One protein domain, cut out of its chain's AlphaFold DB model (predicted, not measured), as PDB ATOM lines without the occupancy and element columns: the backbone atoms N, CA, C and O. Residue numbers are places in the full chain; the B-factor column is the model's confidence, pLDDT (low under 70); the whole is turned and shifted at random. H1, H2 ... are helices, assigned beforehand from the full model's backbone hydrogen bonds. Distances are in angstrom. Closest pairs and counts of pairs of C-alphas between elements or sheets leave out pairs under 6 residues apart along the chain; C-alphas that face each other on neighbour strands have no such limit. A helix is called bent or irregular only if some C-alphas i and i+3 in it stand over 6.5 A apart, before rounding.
ATOM      1  N   ASP A 624       8.681 -31.334  16.165       46.53
ATOM      2  CA  ASP A 624       9.019 -29.885  16.139       46.53
ATOM      3  C   ASP A 624       9.090 -29.234  14.728       46.53
ATOM      4  O   ASP A 624       9.711 -28.190  14.522       46.53
ATOM      5  N   VAL A 625       8.589 -29.898  13.681       54.84
ATOM      6  CA  VAL A 625       8.557 -29.339  12.323       54.84
ATOM      7  C   VAL A 625       7.315 -29.831  11.593       54.84
ATOM      8  O   VAL A 625       7.281 -30.934  11.043       54.84
ATOM      9  N   LEU A 626       6.313 -28.959  11.518       69.12
ATOM     10  CA  LEU A 626       5.177 -29.106  10.618       69.12
ATOM     11  C   LEU A 626       5.681 -29.265   9.159       69.12
ATOM     12  O   LEU A 626       6.398 -28.382   8.678       69.12
ATOM     13  N   PRO A 627       5.330 -30.348   8.430       72.50
ATOM     14  CA  PRO A 627       5.782 -30.553   7.054       72.50
ATOM     15  C   PRO A 627       5.507 -29.367   6.119       72.50
ATOM     16  O   PRO A 627       4.571 -28.582   6.316       72.50
ATOM     17  N   SER A 628       6.317 -29.239   5.065       74.06
ATOM     18  CA  SER A 628       6.269 -28.082   4.156       74.06
ATOM     19  C   SER A 628       4.914 -27.937   3.455       74.06
ATOM     20  O   SER A 628       4.498 -26.842   3.095       74.06
ATOM     21  N   GLU A 629       4.210 -29.052   3.284       78.25
ATOM     22  CA  GLU A 629       2.881 -29.202   2.695       78.25
ATOM     23  C   GLU A 629       1.828 -28.512   3.566       78.25
ATOM     24  O   GLU A 629       1.035 -27.712   3.077       78.25
ATOM     25  N   TRP A 630       1.870 -28.769   4.874       83.88
ATOM     26  CA  TRP A 630       0.991 -28.139   5.856       83.88
ATOM     27  C   TRP A 630       1.305 -26.653   6.028       83.88
ATOM     28  O   TRP A 630       0.385 -25.847   6.117       83.88
ATOM     29  N   THR A 631       2.587 -26.274   6.019       80.81
ATOM     30  CA  THR A 631       2.987 -24.857   6.067       80.81
ATOM     31  C   THR A 631       2.455 -24.103   4.843       80.81
ATOM     32  O   THR A 631       1.826 -23.060   4.997       80.81
ATOM     33  N   ARG A 632       2.605 -24.673   3.635       79.50
ATOM     34  CA  ARG A 632       2.022 -24.133   2.394       79.50
ATOM     35  C   ARG A 632       0.500 -24.014   2.471       79.50
ATOM     36  O   ARG A 632      -0.037 -22.989   2.072       79.50
ATOM     37  N   LEU A 633      -0.186 -25.018   3.020       86.19
ATOM     38  CA  LEU A 633      -1.639 -24.989   3.195       86.19
ATOM     39  C   LEU A 633      -2.089 -23.876   4.163       86.19
ATOM     40  O   LEU A 633      -3.076 -23.199   3.889       86.19
ATOM     41  N   LEU A 634      -1.356 -23.656   5.262       86.50
ATOM     42  CA  LEU A 634      -1.611 -22.565   6.213       86.50
ATOM     43  C   LEU A 634      -1.302 -21.176   5.623       86.50
ATOM     44  O   LEU A 634      -2.035 -20.230   5.900       86.50
ATOM     45  N   ASP A 635      -0.269 -21.046   4.788       84.06
ATOM     46  CA  ASP A 635       0.001 -19.802   4.053       84.06
ATOM     47  C   ASP A 635      -1.116 -19.537   3.002       84.06
ATOM     48  O   ASP A 635      -1.589 -18.406   2.878       84.06
ATOM     49  N   THR A 636      -1.617 -20.565   2.294       85.25
ATOM     50  CA  THR A 636      -2.796 -20.454   1.399       85.25
ATOM     51  C   THR A 636      -4.064 -20.065   2.185       85.25
ATOM     52  O   THR A 636      -4.872 -19.268   1.703       85.25
ATOM     53  N   LEU A 637      -4.235 -20.585   3.405       87.88
ATOM     54  CA  LEU A 637      -5.360 -20.274   4.294       87.88
ATOM     55  C   LEU A 637      -5.393 -18.794   4.717       87.88
ATOM     56  O   LEU A 637      -6.473 -18.209   4.756       87.88
ATOM     57  N   ASP A 638      -4.243 -18.171   4.993       84.62
ATOM     58  CA  ASP A 638      -4.195 -16.743   5.349       84.62
ATOM     59  C   ASP A 638      -4.718 -15.847   4.229       84.62
ATOM     60  O   ASP A 638      -5.533 -14.959   4.480       84.62
ATOM     61  N   VAL A 639      -4.308 -16.124   2.988       85.62
ATOM     62  CA  VAL A 639      -4.769 -15.392   1.797       85.62
ATOM     63  C   VAL A 639      -6.284 -15.550   1.603       85.62
ATOM     64  O   VAL A 639      -6.964 -14.607   1.202       85.62
ATOM     65  N   LEU A 640      -6.839 -16.722   1.933       85.31
ATOM     66  CA  LEU A 640      -8.286 -16.972   1.897       85.31
ATOM     67  C   LEU A 640      -9.055 -16.238   3.013       85.31
ATOM     68  O   LEU A 640     -10.219 -15.889   2.818       85.31
ATOM     69  N   PHE A 641      -8.432 -16.005   4.172       86.69
ATOM     70  CA  PHE A 641      -9.077 -15.411   5.355       86.69
ATOM     71  C   PHE A 641      -8.885 -13.890   5.475       86.69
ATOM     72  O   PHE A 641      -9.665 -13.230   6.164       86.69
ATOM     73  N   GLU A 642      -7.902 -13.309   4.784       84.19
ATOM     74  CA  GLU A 642      -7.670 -11.862   4.708       84.19
ATOM     75  C   GLU A 642      -8.937 -11.016   4.411       84.19
ATOM     76  O   GLU A 642      -9.161 -10.043   5.147       84.19
ATOM     77  N   PRO A 643      -9.804 -11.363   3.428       83.81
ATOM     78  CA  PRO A 643     -11.007 -10.584   3.113       83.81
ATOM     79  C   PRO A 643     -12.178 -10.755   4.104       83.81
ATOM     80  O   PRO A 643     -13.226 -10.137   3.907       83.81
ATOM     81  N   LEU A 644     -12.060 -11.578   5.155       83.19
ATOM     82  CA  LEU A 644     -13.165 -11.834   6.089       83.19
ATOM     83  C   LEU A 644     -13.320 -10.723   7.143       83.19
ATOM     84  O   LEU A 644     -12.423 -10.468   7.948       83.19
ATOM     85  N   CYS A 645     -14.506 -10.112   7.199       83.31
ATOM     86  CA  CYS A 645     -14.843  -9.045   8.157       83.31
ATOM     87  C   CYS A 645     -15.266  -9.539   9.555       83.31
ATOM     88  O   CYS A 645     -15.504  -8.722  10.440       83.31
ATOM     89  N   ARG A 646     -15.435 -10.852   9.748       86.25
ATOM     90  CA  ARG A 646     -15.846 -11.484  11.012       86.25
ATOM     91  C   ARG A 646     -15.299 -12.919  11.079       86.25
ATOM     92  O   ARG A 646     -15.086 -13.494  10.009       86.25
ATOM     93  N   PRO A 647     -15.091 -13.500  12.277       87.25
ATOM     94  CA  PRO A 647     -14.769 -14.921  12.413       87.25
ATOM     95  C   PRO A 647     -15.891 -15.796  11.831       87.25
ATOM     96  O   PRO A 647     -17.038 -15.352  11.726       87.25
ATOM     97  N   LEU A 648     -15.563 -17.035  11.460       84.81
ATOM     98  CA  LEU A 648     -16.561 -18.010  11.024       84.81
ATOM     99  C   LEU A 648     -17.386 -18.498  12.225       84.81
ATOM    100  O   LEU A 648     -16.849 -18.718  13.310       84.81
ATOM    101  N   ASP A 649     -18.696 -18.651  12.021       81.25
ATOM    102  CA  ASP A 649     -19.619 -19.139  13.054       81.25
ATOM    103  C   ASP A 649     -19.501 -20.674  13.230       81.25
ATOM    104  O   ASP A 649     -19.612 -21.180  14.344       81.25
ATOM    105  N   ASP A 650     -19.205 -21.390  12.139       81.94
ATOM    106  CA  ASP A 650     -18.834 -22.810  12.080       81.94
ATOM    107  C   ASP A 650     -17.372 -22.910  11.608       81.94
ATOM    108  O   ASP A 650     -17.011 -22.317  10.588       81.94
ATOM    109  N   PHE A 651     -16.509 -23.590  12.370       84.88
ATOM    110  CA  PHE A 651     -15.064 -23.594  12.135       84.88
ATOM    111  C   PHE A 651     -14.425 -24.976  12.319       84.88
ATOM    112  O   PHE A 651     -14.561 -25.636  13.349       84.88
ATOM    113  N   ALA A 652     -13.641 -25.395  11.325       88.50
ATOM    114  CA  ALA A 652     -12.766 -26.555  11.436       88.50
ATOM    115  C   ALA A 652     -11.457 -26.209  12.169       88.50
ATOM    116  O   ALA A 652     -10.981 -25.073  12.049       88.50
ATOM    117  N   PRO A 653     -10.804 -27.189  12.829       89.56
ATOM    118  CA  PRO A 653      -9.569 -26.988  13.585       89.56
ATOM    119  C   PRO A 653      -8.479 -26.204  12.842       89.56
ATOM    120  O   PRO A 653      -7.947 -25.229  13.368       89.56
ATOM    121  N   ILE A 654      -8.208 -26.548  11.578       88.94
ATOM    122  CA  ILE A 654      -7.173 -25.883  10.766       88.94
ATOM    123  C   ILE A 654      -7.428 -24.383  10.552       88.94
ATOM    124  O   ILE A 654      -6.488 -23.617  10.366       88.94
ATOM    125  N   THR A 655      -8.683 -23.929  10.630       89.81
ATOM    126  CA  THR A 655      -9.027 -22.512  10.446       89.81
ATOM    127  C   THR A 655      -8.675 -21.648  11.658       89.81
ATOM    128  O   THR A 655      -8.559 -20.428  11.534       89.81
ATOM    129  N   VAL A 656      -8.463 -22.244  12.838       91.62
ATOM    130  CA  VAL A 656      -8.170 -21.506  14.077       91.62
ATOM    131  C   VAL A 656      -6.844 -20.740  13.993       91.62
ATOM    132  O   VAL A 656      -6.732 -19.626  14.507       91.62
ATOM    133  N   PHE A 657      -5.873 -21.269  13.246       91.19
ATOM    134  CA  PHE A 657      -4.609 -20.595  12.945       91.19
ATOM    135  C   PHE A 657      -4.789 -19.223  12.283       91.19
ATOM    136  O   PHE A 657      -4.012 -18.304  12.562       91.19
ATOM    137  N   ALA A 658      -5.788 -19.068  11.411       89.12
ATOM    138  CA  ALA A 658      -6.122 -17.788  10.787       89.12
ATOM    139  C   ALA A 658      -6.948 -16.902  11.737       89.12
ATOM    140  O   ALA A 658      -6.721 -15.695  11.811       89.12
ATOM    141  N   HIS A 659      -7.848 -17.495  12.531       90.75
ATOM    142  CA  HIS A 659      -8.637 -16.770  13.533       90.75
ATOM    143  C   HIS A 659      -7.770 -16.074  14.592       90.75
ATOM    144  O   HIS A 659      -7.974 -14.886  14.852       90.75
ATOM    145  N   LEU A 660      -6.779 -16.763  15.165       91.50
ATOM    146  CA  LEU A 660      -5.874 -16.176  16.163       91.50
ATOM    147  C   LEU A 660      -4.894 -15.168  15.541       91.50
ATOM    148  O   LEU A 660      -4.696 -14.095  16.105       91.50
ATOM    149  N   ALA A 661      -4.361 -15.442  14.343       88.00
ATOM    150  CA  ALA A 661      -3.487 -14.506  13.620       88.00
ATOM    151  C   ALA A 661      -4.195 -13.202  13.187       88.00
ATOM    152  O   ALA A 661      -3.545 -12.185  12.937       88.00
ATOM    153  N   ARG A 662      -5.532 -13.214  13.095       88.69
ATOM    154  CA  ARG A 662      -6.371 -12.018  12.907       88.69
ATOM    155  C   ARG A 662      -6.720 -11.335  14.234       88.69
ATOM    156  O   ARG A 662      -6.802 -10.108  14.265       88.69
ATOM    157  N   ALA A 663      -6.883 -12.098  15.316       90.88
ATOM    158  CA  ALA A 663      -7.172 -11.560  16.644       90.88
ATOM    159  C   ALA A 663      -6.010 -10.722  17.208       90.88
ATOM    160  O   ALA A 663      -6.242  -9.648  17.758       90.88
ATOM    161  N   THR A 664      -4.755 -11.137  16.996       87.88
ATOM    162  CA  THR A 664      -3.580 -10.344  17.417       87.88
ATOM    163  C   THR A 664      -3.490  -8.986  16.726       87.88
ATOM    164  O   THR A 664      -3.088  -8.008  17.353       87.88
ATOM    165  N   LYS A 665      -3.958  -8.903  15.473       85.31
ATOM    166  CA  LYS A 665      -4.098  -7.664  14.690       85.31
ATOM    167  C   LYS A 665      -5.353  -6.847  15.046       85.31
ATOM    168  O   LYS A 665      -5.705  -5.925  14.316       85.31
ATOM    169  N   GLY A 666      -6.069  -7.206  16.114       86.31
ATOM    170  CA  GLY A 666      -7.257  -6.491  16.587       86.31
ATOM    171  C   GLY A 666      -8.501  -6.622  15.698       86.31
ATOM    172  O   GLY A 666      -9.461  -5.885  15.902       86.31
ATOM    173  N   ALA A 667      -8.530  -7.545  14.726       88.75
ATOM    174  CA  ALA A 667      -9.694  -7.714  13.843       88.75
ATOM    175  C   ALA A 667     -10.937  -8.245  14.588       88.75
ATOM    176  O   ALA A 667     -12.067  -8.007  14.161       88.75
ATOM    177  N   TRP A 668     -10.726  -8.977  15.686       92.25
ATOM    178  CA  TRP A 668     -11.746  -9.487  16.606       92.25
ATOM    179  C   TRP A 668     -11.095  -9.992  17.904       92.25
ATOM    180  O   TRP A 668      -9.888 -10.213  17.952       92.25
ATOM    181  N   LEU A 669     -11.896 -10.215  18.950       92.19
ATOM    182  CA  LEU A 669     -11.432 -10.813  20.208       92.19
ATOM    183  C   LEU A 669     -11.129 -12.313  20.046       92.19
ATOM    184  O   LEU A 669     -11.834 -13.021  19.321       92.19
ATOM    185  N   ALA A 670     -10.107 -12.805  20.751       92.81
ATOM    186  CA  ALA A 670      -9.781 -14.229  20.811       92.81
ATOM    187  C   ALA A 670     -10.752 -14.989  21.727       92.81
ATOM    188  O   ALA A 670     -11.031 -14.552  22.846       92.81
ATOM    189  N   ARG A 671     -11.244 -16.154  21.291       92.69
ATOM    190  CA  ARG A 671     -12.204 -16.964  22.059       92.69
ATOM    191  C   ARG A 671     -11.527 -18.144  22.777       92.69
ATOM    192  O   ARG A 671     -10.715 -18.813  22.139       92.69
ATOM    193  N   PRO A 672     -11.911 -18.485  24.026       91.12
ATOM    194  CA  PRO A 672     -11.323 -19.612  24.761       91.12
ATOM    195  C   PRO A 672     -11.396 -20.960  24.024       91.12
ATOM    196  O   PRO A 672     -10.456 -21.752  24.057       91.12
ATOM    197  N   GLU A 673     -12.486 -21.191  23.288       90.75
ATOM    198  CA  GLU A 673     -12.726 -22.381  22.453       90.75
ATOM    199  C   GLU A 673     -11.658 -22.626  21.367       90.75
ATOM    200  O   GLU A 673     -11.468 -23.759  20.930       90.75
ATOM    201  N   TRP A 674     -10.923 -21.591  20.949       92.50
ATOM    202  CA  TRP A 674      -9.861 -21.698  19.944       92.50
ATOM    203  C   TRP A 674      -8.581 -22.325  20.509       92.50
ATOM    204  O   TRP A 674      -7.895 -23.078  19.815       92.50
ATOM    205  N   TRP A 675      -8.274 -22.082  21.783       90.81
ATOM    206  CA  TRP A 675      -7.099 -22.661  22.435       90.81
ATOM    207  C   TRP A 675      -7.222 -24.177  22.611       90.81
ATOM    208  O   TRP A 675      -6.226 -24.880  22.461       90.81
ATOM    209  N   ALA A 676      -8.438 -24.695  22.806       86.62
ATOM    210  CA  ALA A 676      -8.704 -26.133  22.911       86.62
ATOM    211  C   ALA A 676      -8.251 -26.946  21.684       86.62
ATOM    212  O   ALA A 676      -7.994 -28.141  21.797       86.62
ATOM    213  N   ILE A 677      -8.139 -26.297  20.521       86.69
ATOM    214  CA  ILE A 677      -7.723 -26.921  19.263       86.69
ATOM    215  C   ILE A 677      -6.200 -26.940  19.095       86.69
ATOM    216  O   ILE A 677      -5.659 -27.931  18.614       86.69
ATOM    217  N   ILE A 678      -5.503 -25.864  19.474       86.12
ATOM    218  CA  ILE A 678      -4.052 -25.737  19.250       86.12
ATOM    219  C   ILE A 678      -3.252 -26.282  20.434       86.12
ATOM    220  O   ILE A 678      -2.219 -26.921  20.238       86.12
ATOM    221  N   MET A 679      -3.695 -26.017  21.664       84.06
ATOM    222  CA  MET A 679      -2.873 -26.267  22.844       84.06
ATOM    223  C   MET A 679      -2.656 -27.760  23.076       84.06
ATOM    224  O   MET A 679      -3.600 -28.553  23.017       84.06
ATOM    225  N   GLY A 680      -1.410 -28.119  23.394       71.94
ATOM    226  CA  GLY A 680      -0.936 -29.492  23.587       71.94
ATOM    227  C   GLY A 680      -0.338 -30.169  22.365       71.94
ATOM    228  O   GLY A 680       0.241 -31.238  22.502       71.94
ATOM    229  N   PHE A 681      -0.448 -29.569  21.186       76.50
ATOM    230  CA  PHE A 681       0.234 -30.060  20.000       76.50
ATOM    231  C   PHE A 681       1.461 -29.171  19.768       76.50
ATOM    232  O   PHE A 681       1.294 -28.078  19.233       76.50
ATOM    233  N   ASP A 682       2.681 -29.598  20.140       74.19
ATOM    234  CA  ASP A 682       3.881 -28.736  20.027       74.19
ATOM    235  C   ASP A 682       4.036 -28.143  18.616       74.19
ATOM    236  O   ASP A 682       4.272 -26.946  18.480       74.19
ATOM    237  N   TRP A 683       3.787 -28.936  17.564       77.56
ATOM    238  CA  TRP A 683       3.814 -28.470  16.171       77.56
ATOM    239  C   TRP A 683       2.797 -27.352  15.886       77.56
ATOM    240  O   TRP A 683       3.039 -26.498  15.035       77.56
ATOM    241  N   ALA A 684       1.641 -27.362  16.557       83.56
ATOM    242  CA  ALA A 684       0.575 -26.381  16.383       83.56
ATOM    243  C   ALA A 684       0.890 -25.114  17.175       83.56
ATOM    244  O   ALA A 684       0.677 -24.006  16.687       83.56
ATOM    245  N   GLU A 685       1.450 -25.270  18.374       84.56
ATOM    246  CA  GLU A 685       1.974 -24.161  19.163       84.56
ATOM    247  C   GLU A 685       3.118 -23.458  18.420       84.56
ATOM    248  O   GLU A 685       3.083 -22.240  18.267       84.56
ATOM    249  N   GLU A 686       4.068 -24.200  17.849       82.38
ATOM    250  CA  GLU A 686       5.134 -23.655  17.001       82.38
ATOM    251  C   GLU A 686       4.615 -23.038  15.703       82.38
ATOM    252  O   GLU A 686       5.041 -21.941  15.343       82.38
ATOM    253  N   ALA A 687       3.688 -23.692  14.996       82.50
ATOM    254  CA  ALA A 687       3.107 -23.135  13.778       82.50
ATOM    255  C   ALA A 687       2.362 -21.826  14.072       82.50
ATOM    256  O   ALA A 687       2.506 -20.862  13.320       82.50
ATOM    257  N   LEU A 688       1.620 -21.755  15.185       87.44
ATOM    258  CA  LEU A 688       1.009 -20.517  15.658       87.44
ATOM    259  C   LEU A 688       2.084 -19.472  15.979       87.44
ATOM    260  O   LEU A 688       2.022 -18.381  15.424       87.44
ATOM    261  N   LEU A 689       3.086 -19.793  16.800       85.50
ATOM    262  CA  LEU A 689       4.159 -18.865  17.185       85.50
ATOM    263  C   LEU A 689       4.945 -18.339  15.974       85.50
ATOM    264  O   LEU A 689       5.218 -17.145  15.899       85.50
ATOM    265  N   ALA A 690       5.233 -19.177  14.976       81.56
ATOM    266  CA  ALA A 690       5.872 -18.766  13.727       81.56
ATOM    267  C   ALA A 690       4.997 -17.792  12.916       81.56
ATOM    268  O   ALA A 690       5.509 -16.879  12.266       81.56
ATOM    269  N   ARG A 691       3.669 -17.953  12.966       78.44
ATOM    270  CA  ARG A 691       2.701 -17.043  12.330       78.44
ATOM    271  C   ARG A 691       2.532 -15.747  13.121       78.44
ATOM    272  O   ARG A 691       2.435 -14.694  12.503       78.44
ATOM    273  N   LEU A 692       2.567 -15.804  14.453       78.56
ATOM    274  CA  LEU A 692       2.607 -14.621  15.314       78.56
ATOM    275  C   LEU A 692       3.890 -13.817  15.059       78.56
ATOM    276  O   LEU A 692       3.804 -12.626  14.784       78.56
ATOM    277  N   ALA A 693       5.053 -14.468  14.993       73.00
ATOM    278  CA  ALA A 693       6.321 -13.827  14.642       73.00
ATOM    279  C   ALA A 693       6.321 -13.208  13.227       73.00
ATOM    280  O   ALA A 693       6.845 -12.116  13.044       73.00
ATOM    281  N   LYS A 694       5.693 -13.853  12.227       66.75
ATOM    282  CA  LYS A 694       5.476 -13.263  10.884       66.75
ATOM    283  C   LYS A 694       4.481 -12.089  10.881       66.75
ATOM    284  O   LYS A 694       4.493 -11.290   9.950       66.75
ATOM    285  N   ALA A 695       3.558 -12.035  11.842       58.88
ATOM    286  CA  ALA A 695       2.478 -11.049  11.899       58.88
ATOM    287  C   ALA A 695       2.834  -9.788  12.699       58.88
ATOM    288  O   ALA A 695       2.104  -8.801  12.594       58.88
ATOM    289  N   VAL A 696       3.906  -9.843  13.492       55.66
ATOM    290  CA  VAL A 696       4.306  -8.819  14.456       55.66
ATOM    291  C   VAL A 696       5.599  -8.145  13.996       55.66
ATOM    292  O   VAL A 696       6.703  -8.505  14.401       55.66
ATOM    293  N   ASP A 697       5.443  -7.106  13.179       51.97
ATOM    294  CA  ASP A 697       6.408  -6.011  13.168       51.97
ATOM    295  C   ASP A 697       6.119  -5.137  14.409       51.97
ATOM    296  O   ASP A 697       5.054  -4.539  14.518       51.97
ATOM    297  N   ALA A 698       7.072  -5.088  15.346       50.50
ATOM    298  CA  ALA A 698       7.125  -4.257  16.567       50.50
ATOM    299  C   ALA A 698       6.173  -4.545  17.764       50.50
ATOM    300  O   ALA A 698       6.630  -4.392  18.897       50.50
ATOM    301  N   ASP A 699       4.925  -4.997  17.587       62.38
ATOM    302  CA  ASP A 699       3.903  -4.983  18.669       62.38
ATOM    303  C   ASP A 699       3.683  -6.316  19.448       62.38
ATOM    304  O   ASP A 699       2.547  -6.714  19.728       62.38
ATOM    305  N   SER A 700       4.746  -7.043  19.831       72.69
ATOM    306  CA  SER A 700       4.625  -8.365  20.508       72.69
ATOM    307  C   SER A 700       3.880  -8.320  21.844       72.69
ATOM    308  O   SER A 700       3.151  -9.251  22.183       72.69
ATOM    309  N   HIS A 701       4.072  -7.236  22.594       81.69
ATOM    310  CA  HIS A 701       3.444  -6.991  23.893       81.69
ATOM    311  C   HIS A 701       1.921  -6.833  23.761       81.69
ATOM    312  O   HIS A 701       1.161  -7.557  24.402       81.69
ATOM    313  N   GLU A 702       1.465  -5.987  22.832       83.56
ATOM    314  CA  GLU A 702       0.037  -5.753  22.597       83.56
ATOM    315  C   GLU A 702      -0.666  -7.016  22.057       83.56
ATOM    316  O   GLU A 702      -1.818  -7.301  22.394       83.56
ATOM    317  N   ALA A 703       0.044  -7.823  21.260       86.12
ATOM    318  CA  ALA A 703      -0.436  -9.132  20.825       86.12
ATOM    319  C   ALA A 703      -0.587 -10.125  21.994       86.12
ATOM    320  O   ALA A 703      -1.574 -10.859  22.024       86.12
ATOM    321  N   ALA A 704       0.343 -10.149  22.956       88.88
ATOM    322  CA  ALA A 704       0.244 -11.002  24.143       88.88
ATOM    323  C   ALA A 704      -0.912 -10.570  25.063       88.88
ATOM    324  O   ALA A 704      -1.736 -11.408  25.435       88.88
ATOM    325  N   ALA A 705      -1.044  -9.266  25.334       88.56
ATOM    326  CA  ALA A 705      -2.136  -8.702  26.132       88.56
ATOM    327  C   ALA A 705      -3.524  -9.054  25.557       88.56
ATOM    328  O   ALA A 705      -4.387  -9.558  26.272       88.56
ATOM    329  N   ARG A 706      -3.720  -8.920  24.233       89.62
ATOM    330  CA  ARG A 706      -4.974  -9.303  23.539       89.62
ATOM    331  C   ARG A 706      -5.332 -10.794  23.634       89.62
ATOM    332  O   ARG A 706      -6.483 -11.157  23.386       89.62
ATOM    333  N   LEU A 707      -4.360 -11.665  23.908       91.62
ATOM    334  CA  LEU A 707      -4.534 -13.120  23.929       91.62
ATOM    335  C   LEU A 707      -4.626 -13.695  25.350       91.62
ATOM    336  O   LEU A 707      -5.327 -14.692  25.547       91.62
ATOM    337  N   TRP A 708      -3.957 -13.084  26.332       92.75
ATOM    338  CA  TRP A 708      -3.796 -13.630  27.684       92.75
ATOM    339  C   TRP A 708      -5.115 -13.910  28.432       92.75
ATOM    340  O   TRP A 708      -5.292 -15.056  28.855       92.75
ATOM    341  N   PRO A 709      -6.103 -12.991  28.516       93.38
ATOM    342  CA  PRO A 709      -7.363 -13.277  29.213       93.38
ATOM    343  C   PRO A 709      -8.127 -14.463  28.602       93.38
ATOM    344  O   PRO A 709      -8.717 -15.281  29.308       93.38
ATOM    345  N   SER A 710      -8.061 -14.601  27.275       94.06
ATOM    346  CA  SER A 710      -8.663 -15.715  26.534       94.06
ATOM    347  C   SER A 710      -7.963 -17.048  26.829       94.06
ATOM    348  O   SER A 710      -8.623 -18.085  26.935       94.06
ATOM    349  N   TYR A 711      -6.637 -17.018  26.996       92.12
ATOM    350  CA  TYR A 711      -5.827 -18.180  27.355       92.12
ATOM    351  C   TYR A 711      -6.144 -18.679  28.770       92.12
ATOM    352  O   TYR A 711      -6.402 -19.867  28.957       92.12
ATOM    353  N   VAL A 712      -6.164 -17.790  29.771       91.00
ATOM    354  CA  VAL A 712      -6.409 -18.194  31.170       91.00
ATOM    355  C   VAL A 712      -7.841 -18.700  31.355       91.00
ATOM    356  O   VAL A 712      -8.052 -19.724  32.007       91.00
ATOM    357  N   ALA A 713      -8.821 -18.066  30.701       90.94
ATOM    358  CA  ALA A 713     -10.202 -18.549  30.680       90.94
ATOM    359  C   ALA A 713     -10.325 -19.961  30.067       90.94
ATOM    360  O   ALA A 713     -11.136 -20.766  30.531       90.94
ATOM    361  N   PHE A 714      -9.498 -20.290  29.065       91.62
ATOM    362  CA  PHE A 714      -9.368 -21.656  28.554       91.62
ATOM    363  C   PHE A 714      -8.710 -22.593  29.579       91.62
ATOM    364  O   PHE A 714      -9.287 -23.632  29.894       91.62
ATOM    365  N   GLU A 715      -7.551 -22.228  30.143       88.50
ATOM    366  CA  GLU A 715      -6.792 -23.072  31.084       88.50
ATOM    367  C   GLU A 715      -7.611 -23.431  32.341       88.50
ATOM    368  O   GLU A 715      -7.492 -24.541  32.869       88.50
ATOM    369  N   ARG A 716      -8.486 -22.516  32.785       87.81
ATOM    370  CA  ARG A 716      -9.450 -22.713  33.881       87.81
ATOM    371  C   ARG A 716     -10.595 -23.668  33.531       87.81
ATOM    372  O   ARG A 716     -11.112 -24.336  34.426       87.81
ATOM    373  N   GLY A 717     -11.010 -23.726  32.264       84.75
ATOM    374  CA  GLY A 717     -12.102 -24.586  31.790       84.75
ATOM    375  C   GLY A 717     -11.733 -26.068  31.643       84.75
ATOM    376  O   GLY A 717     -12.619 -26.904  31.474       84.75
ATOM    377  N   LEU A 718     -10.441 -26.396  31.711       83.69
ATOM    378  CA  LEU A 718      -9.901 -27.748  31.563       83.69
ATOM    379  C   LEU A 718     -10.118 -28.629  32.802       83.69
ATOM    380  O   LEU A 718     -10.147 -28.139  33.933       83.69
ATOM    381  N   SER A 719     -10.159 -29.952  32.616       76.50
ATOM    382  CA  SER A 719     -10.072 -30.901  33.735       76.50
ATOM    383  C   SER A 719      -8.667 -30.919  34.356       76.50
ATOM    384  O   SER A 719      -7.680 -30.576  33.705       76.50
ATOM    385  N   ALA A 720      -8.536 -31.375  35.606       66.00
ATOM    386  CA  ALA A 720      -7.252 -31.396  36.323       66.00
ATOM    387  C   ALA A 720      -6.118 -32.139  35.573       66.00
ATOM    388  O   ALA A 720      -4.956 -31.740  35.661       66.00
ATOM    389  N   ASN A 721      -6.451 -33.176  34.796       59.12
ATOM    390  CA  ASN A 721      -5.483 -33.929  33.986       59.12
ATOM    391  C   ASN A 721      -5.071 -33.191  32.700       59.12
ATOM    392  O   ASN A 721      -3.966 -33.389  32.205       59.12
ATOM    393  N   GLU A 722      -5.935 -32.341  32.148       66.50
ATOM    394  CA  GLU A 722      -5.610 -31.527  30.973       66.50
ATOM    395  C   GLU A 722      -4.820 -30.280  31.384       66.50
ATOM    396  O   GLU A 722      -3.828 -29.944  30.740       66.50
ATOM    397  N   GLN A 723      -5.182 -29.653  32.511       68.06
ATOM    398  CA  GLN A 723      -4.425 -28.554  33.124       68.06
ATOM    399  C   GLN A 723      -2.940 -28.918  33.302       68.06
ATOM    400  O   GLN A 723      -2.069 -28.134  32.930       68.06
ATOM    401  N   PHE A 724      -2.656 -30.136  33.788       60.06
ATOM    402  CA  PHE A 724      -1.305 -30.705  33.893       60.06
ATOM    403  C   PHE A 724      -0.511 -30.530  32.593       60.06
ATOM    404  O   PHE A 724       0.604 -30.025  32.618       60.06
ATOM    405  N   LEU A 725      -1.067 -30.936  31.447       59.31
ATOM    406  CA  LEU A 725      -0.344 -30.921  30.171       59.31
ATOM    407  C   LEU A 725      -0.194 -29.502  29.615       59.31
ATOM    408  O   LEU A 725       0.829 -29.172  29.018       59.31
ATOM    409  N   ARG A 726      -1.217 -28.664  29.803       67.75
ATOM    410  CA  ARG A 726      -1.325 -27.342  29.169       67.75
ATOM    411  C   ARG A 726      -0.533 -26.248  29.900       67.75
ATOM    412  O   ARG A 726      -0.116 -25.288  29.261       67.75
ATOM    413  N   ARG A 727      -0.176 -26.452  31.176       65.62
ATOM    414  CA  ARG A 727       0.783 -25.600  31.916       65.62
ATOM    415  C   ARG A 727       2.191 -25.564  31.312       65.62
ATOM    416  O   ARG A 727       2.908 -24.590  31.526       65.62
ATOM    417  N   TYR A 728       2.560 -26.574  30.520       61.91
ATOM    418  CA  TYR A 728       3.848 -26.668  29.814       61.91
ATOM    419  C   TYR A 728       3.822 -26.119  28.380       61.91
ATOM    420  O   TYR A 728       4.801 -26.275  27.653       61.91
ATOM    421  N   SER A 729       2.717 -25.492  27.967       77.38
ATOM    422  CA  SER A 729       2.557 -24.901  26.639       77.38
ATOM    423  C   SER A 729       3.650 -23.865  26.336       77.38
ATOM    424  O   SER A 729       3.921 -22.955  27.128       77.38
ATOM    425  N   ARG A 730       4.237 -23.968  25.139       80.00
ATOM    426  CA  ARG A 730       5.187 -22.988  24.591       80.00
ATOM    427  C   ARG A 730       4.494 -21.645  24.369       80.00
ATOM    428  O   ARG A 730       5.106 -20.603  24.585       80.00
ATOM    429  N   VAL A 731       3.210 -21.665  24.009       85.88
ATOM    430  CA  VAL A 731       2.371 -20.463  23.897       85.88
ATOM    431  C   VAL A 731       2.093 -19.835  25.266       85.88
ATOM    432  O   VAL A 731       2.243 -18.623  25.390       85.88
ATOM    433  N   ARG A 732       1.795 -20.613  26.318       87.44
ATOM    434  CA  ARG A 732       1.664 -20.078  27.695       87.44
ATOM    435  C   ARG A 732       2.941 -19.392  28.162       87.44
ATOM    436  O   ARG A 732       2.888 -18.296  28.712       87.44
ATOM    437  N   ARG A 733       4.087 -20.034  27.917       85.00
ATOM    438  CA  ARG A 733       5.405 -19.470  28.212       85.00
ATOM    439  C   ARG A 733       5.645 -18.180  27.428       85.00
ATOM    440  O   ARG A 733       6.007 -17.183  28.037       85.00
ATOM    441  N   TRP A 734       5.393 -18.182  26.119       87.31
ATOM    442  CA  TRP A 734       5.550 -16.997  25.273       87.31
ATOM    443  C   TRP A 734       4.676 -15.830  25.749       87.31
ATOM    444  O   TRP A 734       5.171 -14.711  25.817       87.31
ATOM    445  N   LEU A 735       3.421 -16.084  26.141       88.56
ATOM    446  CA  LEU A 735       2.540 -15.064  26.723       88.56
ATOM    447  C   LEU A 735       3.145 -14.486  28.013       88.56
ATOM    448  O   LEU A 735       3.339 -13.278  28.100       88.56
ATOM    449  N   LEU A 736       3.519 -15.336  28.975       87.69
ATOM    450  CA  LEU A 736       4.101 -14.902  30.254       87.69
ATOM    451  C   LEU A 736       5.469 -14.206  30.113       87.69
ATOM    452  O   LEU A 736       5.794 -13.360  30.934       87.69
ATOM    453  N   GLU A 737       6.263 -14.525  29.085       85.06
ATOM    454  CA  GLU A 737       7.542 -13.850  28.790       85.06
ATOM    455  C   GLU A 737       7.372 -12.459  28.141       85.06
ATOM    456  O   GLU A 737       8.339 -11.700  28.094       85.06
ATOM    457  N   HIS A 738       6.178 -12.115  27.638       86.06
ATOM    458  CA  HIS A 738       5.896 -10.845  26.945       86.06
ATOM    459  C   HIS A 738       4.916  -9.918  27.688       86.06
ATOM    460  O   HIS A 738       4.638  -8.825  27.195       86.06
ATOM    461  N   LEU A 739       4.411 -10.325  28.857       86.38
ATOM    462  CA  LEU A 739       3.592  -9.507  29.762       86.38
ATOM    463  C   LEU A 739       4.468  -8.918  30.877       86.38
ATOM    464  O   LEU A 739       5.435  -9.548  31.302       86.38
ATOM    465  N   SER A 740       4.120  -7.737  31.390       81.88
ATOM    466  CA  SER A 740       4.704  -7.230  32.639       81.88
ATOM    467  C   SER A 740       4.012  -7.806  33.882       81.88
ATOM    468  O   SER A 740       2.884  -8.297  33.814       81.88
TER     469      SER A 740
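Overview. This is residues 624 to 740 of the 911 residues of an uncharacterized protein of Paraburkholderia sp. BL8N3 (UniProt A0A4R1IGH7). Five helices, H2, H3, H5, H7 and H4, join side to side or crossed in a ring that makes the body of this domain, with H1 packed on H2 at one end of the longest axis and the short H6 at the other end. H2, H4 and H7 run roughly the same way, while H5, with a kink, folds back against them. The printed part has 117 residues with seven named helices, H1 to H7 in chain order, and no named strand; its class is all helix. It is compact, with a radius of gyration of the C-alphas of 13.6 A and spans of 38 by 29 by 28 A.

Along the chain. H1, residues 628 to 641, begins at C-alpha 628 (6.269, -28.082, 4.156) and is 19.9 A long. H2, residues 653 to 663, is 15.9 A long and neither bent nor irregular, but only just: C-alphas 654 and 657 are 6.3 A apart. H3 is residues 672 to 678, 11.0 A, and H4 residues 682 to 695, 19.5 A. H5, residues 700 to 717, begins at C-alpha 700 (4.625, -8.365, 20.508) and is the longest at 25.9 A; it is irregular, with C-alphas 706 and 709 7.3 A apart, and has a kink of 40 degrees near residue 707. H6 is residues 720 to 726, 10.1 A. H7, residues 730 to 738, 12.4 A, ends at C-alpha 738 (5.896, -10.845, 26.945).

Arrangement. H2 and H5 are the hubs, touching three helices each. H2 touches H1, closest C-alphas Asp 638 and Ala 658 at 5.9 A, at a steep tilt of 55 degrees, the same way. H2 touches H4, closest C-alphas Phe 657 and Leu 688 at 6.2 A, at a shallow tilt of 33 degrees, only just short of steep. H2 touches H3, closest C-alphas Pro 653 and Ile 677 at 6.0 A. H5 touches H3 with residues 710 to 714 alone, about perpendicular at 83 degrees; the closest C-alphas, Pro 672 and Phe 714, are 4.7 A apart. H5 touches H7, closest C-alphas Ala 704 and Leu 735 at 5.3 A, at a steep tilt of 50 degrees, opposite ways. H7 touches H4, closest C-alphas Glu 685 and Val 731 at 6.0 A. H5 and H6 form a helical hairpin but only just touch, with 3 pairs of C-alphas within 8 A, the closest Glu 715 and Gln 723 at 6.3 A. H1 and H6 are apart. Each O i to N i+4 pair is within hydrogen-bond range in H4 and H7, against 9 of 10 in H1, 5 of 7 in H2, 12 of 14 in H5, 2 of 3 in H6 and 0 of 3 in H3, where 3 of 4 O i to N i+3 pairs are within range.

Size, cuts and confidence. The C-alphas farthest apart, Pro 643 and Ala 720, are 39.4 A apart. The printed part has no cut, and its one long link is H1 to H2. Mean pLDDT of the printed part is 81.7; residues 624 to 626, 694 to 699 and 720 to 728 are under 70.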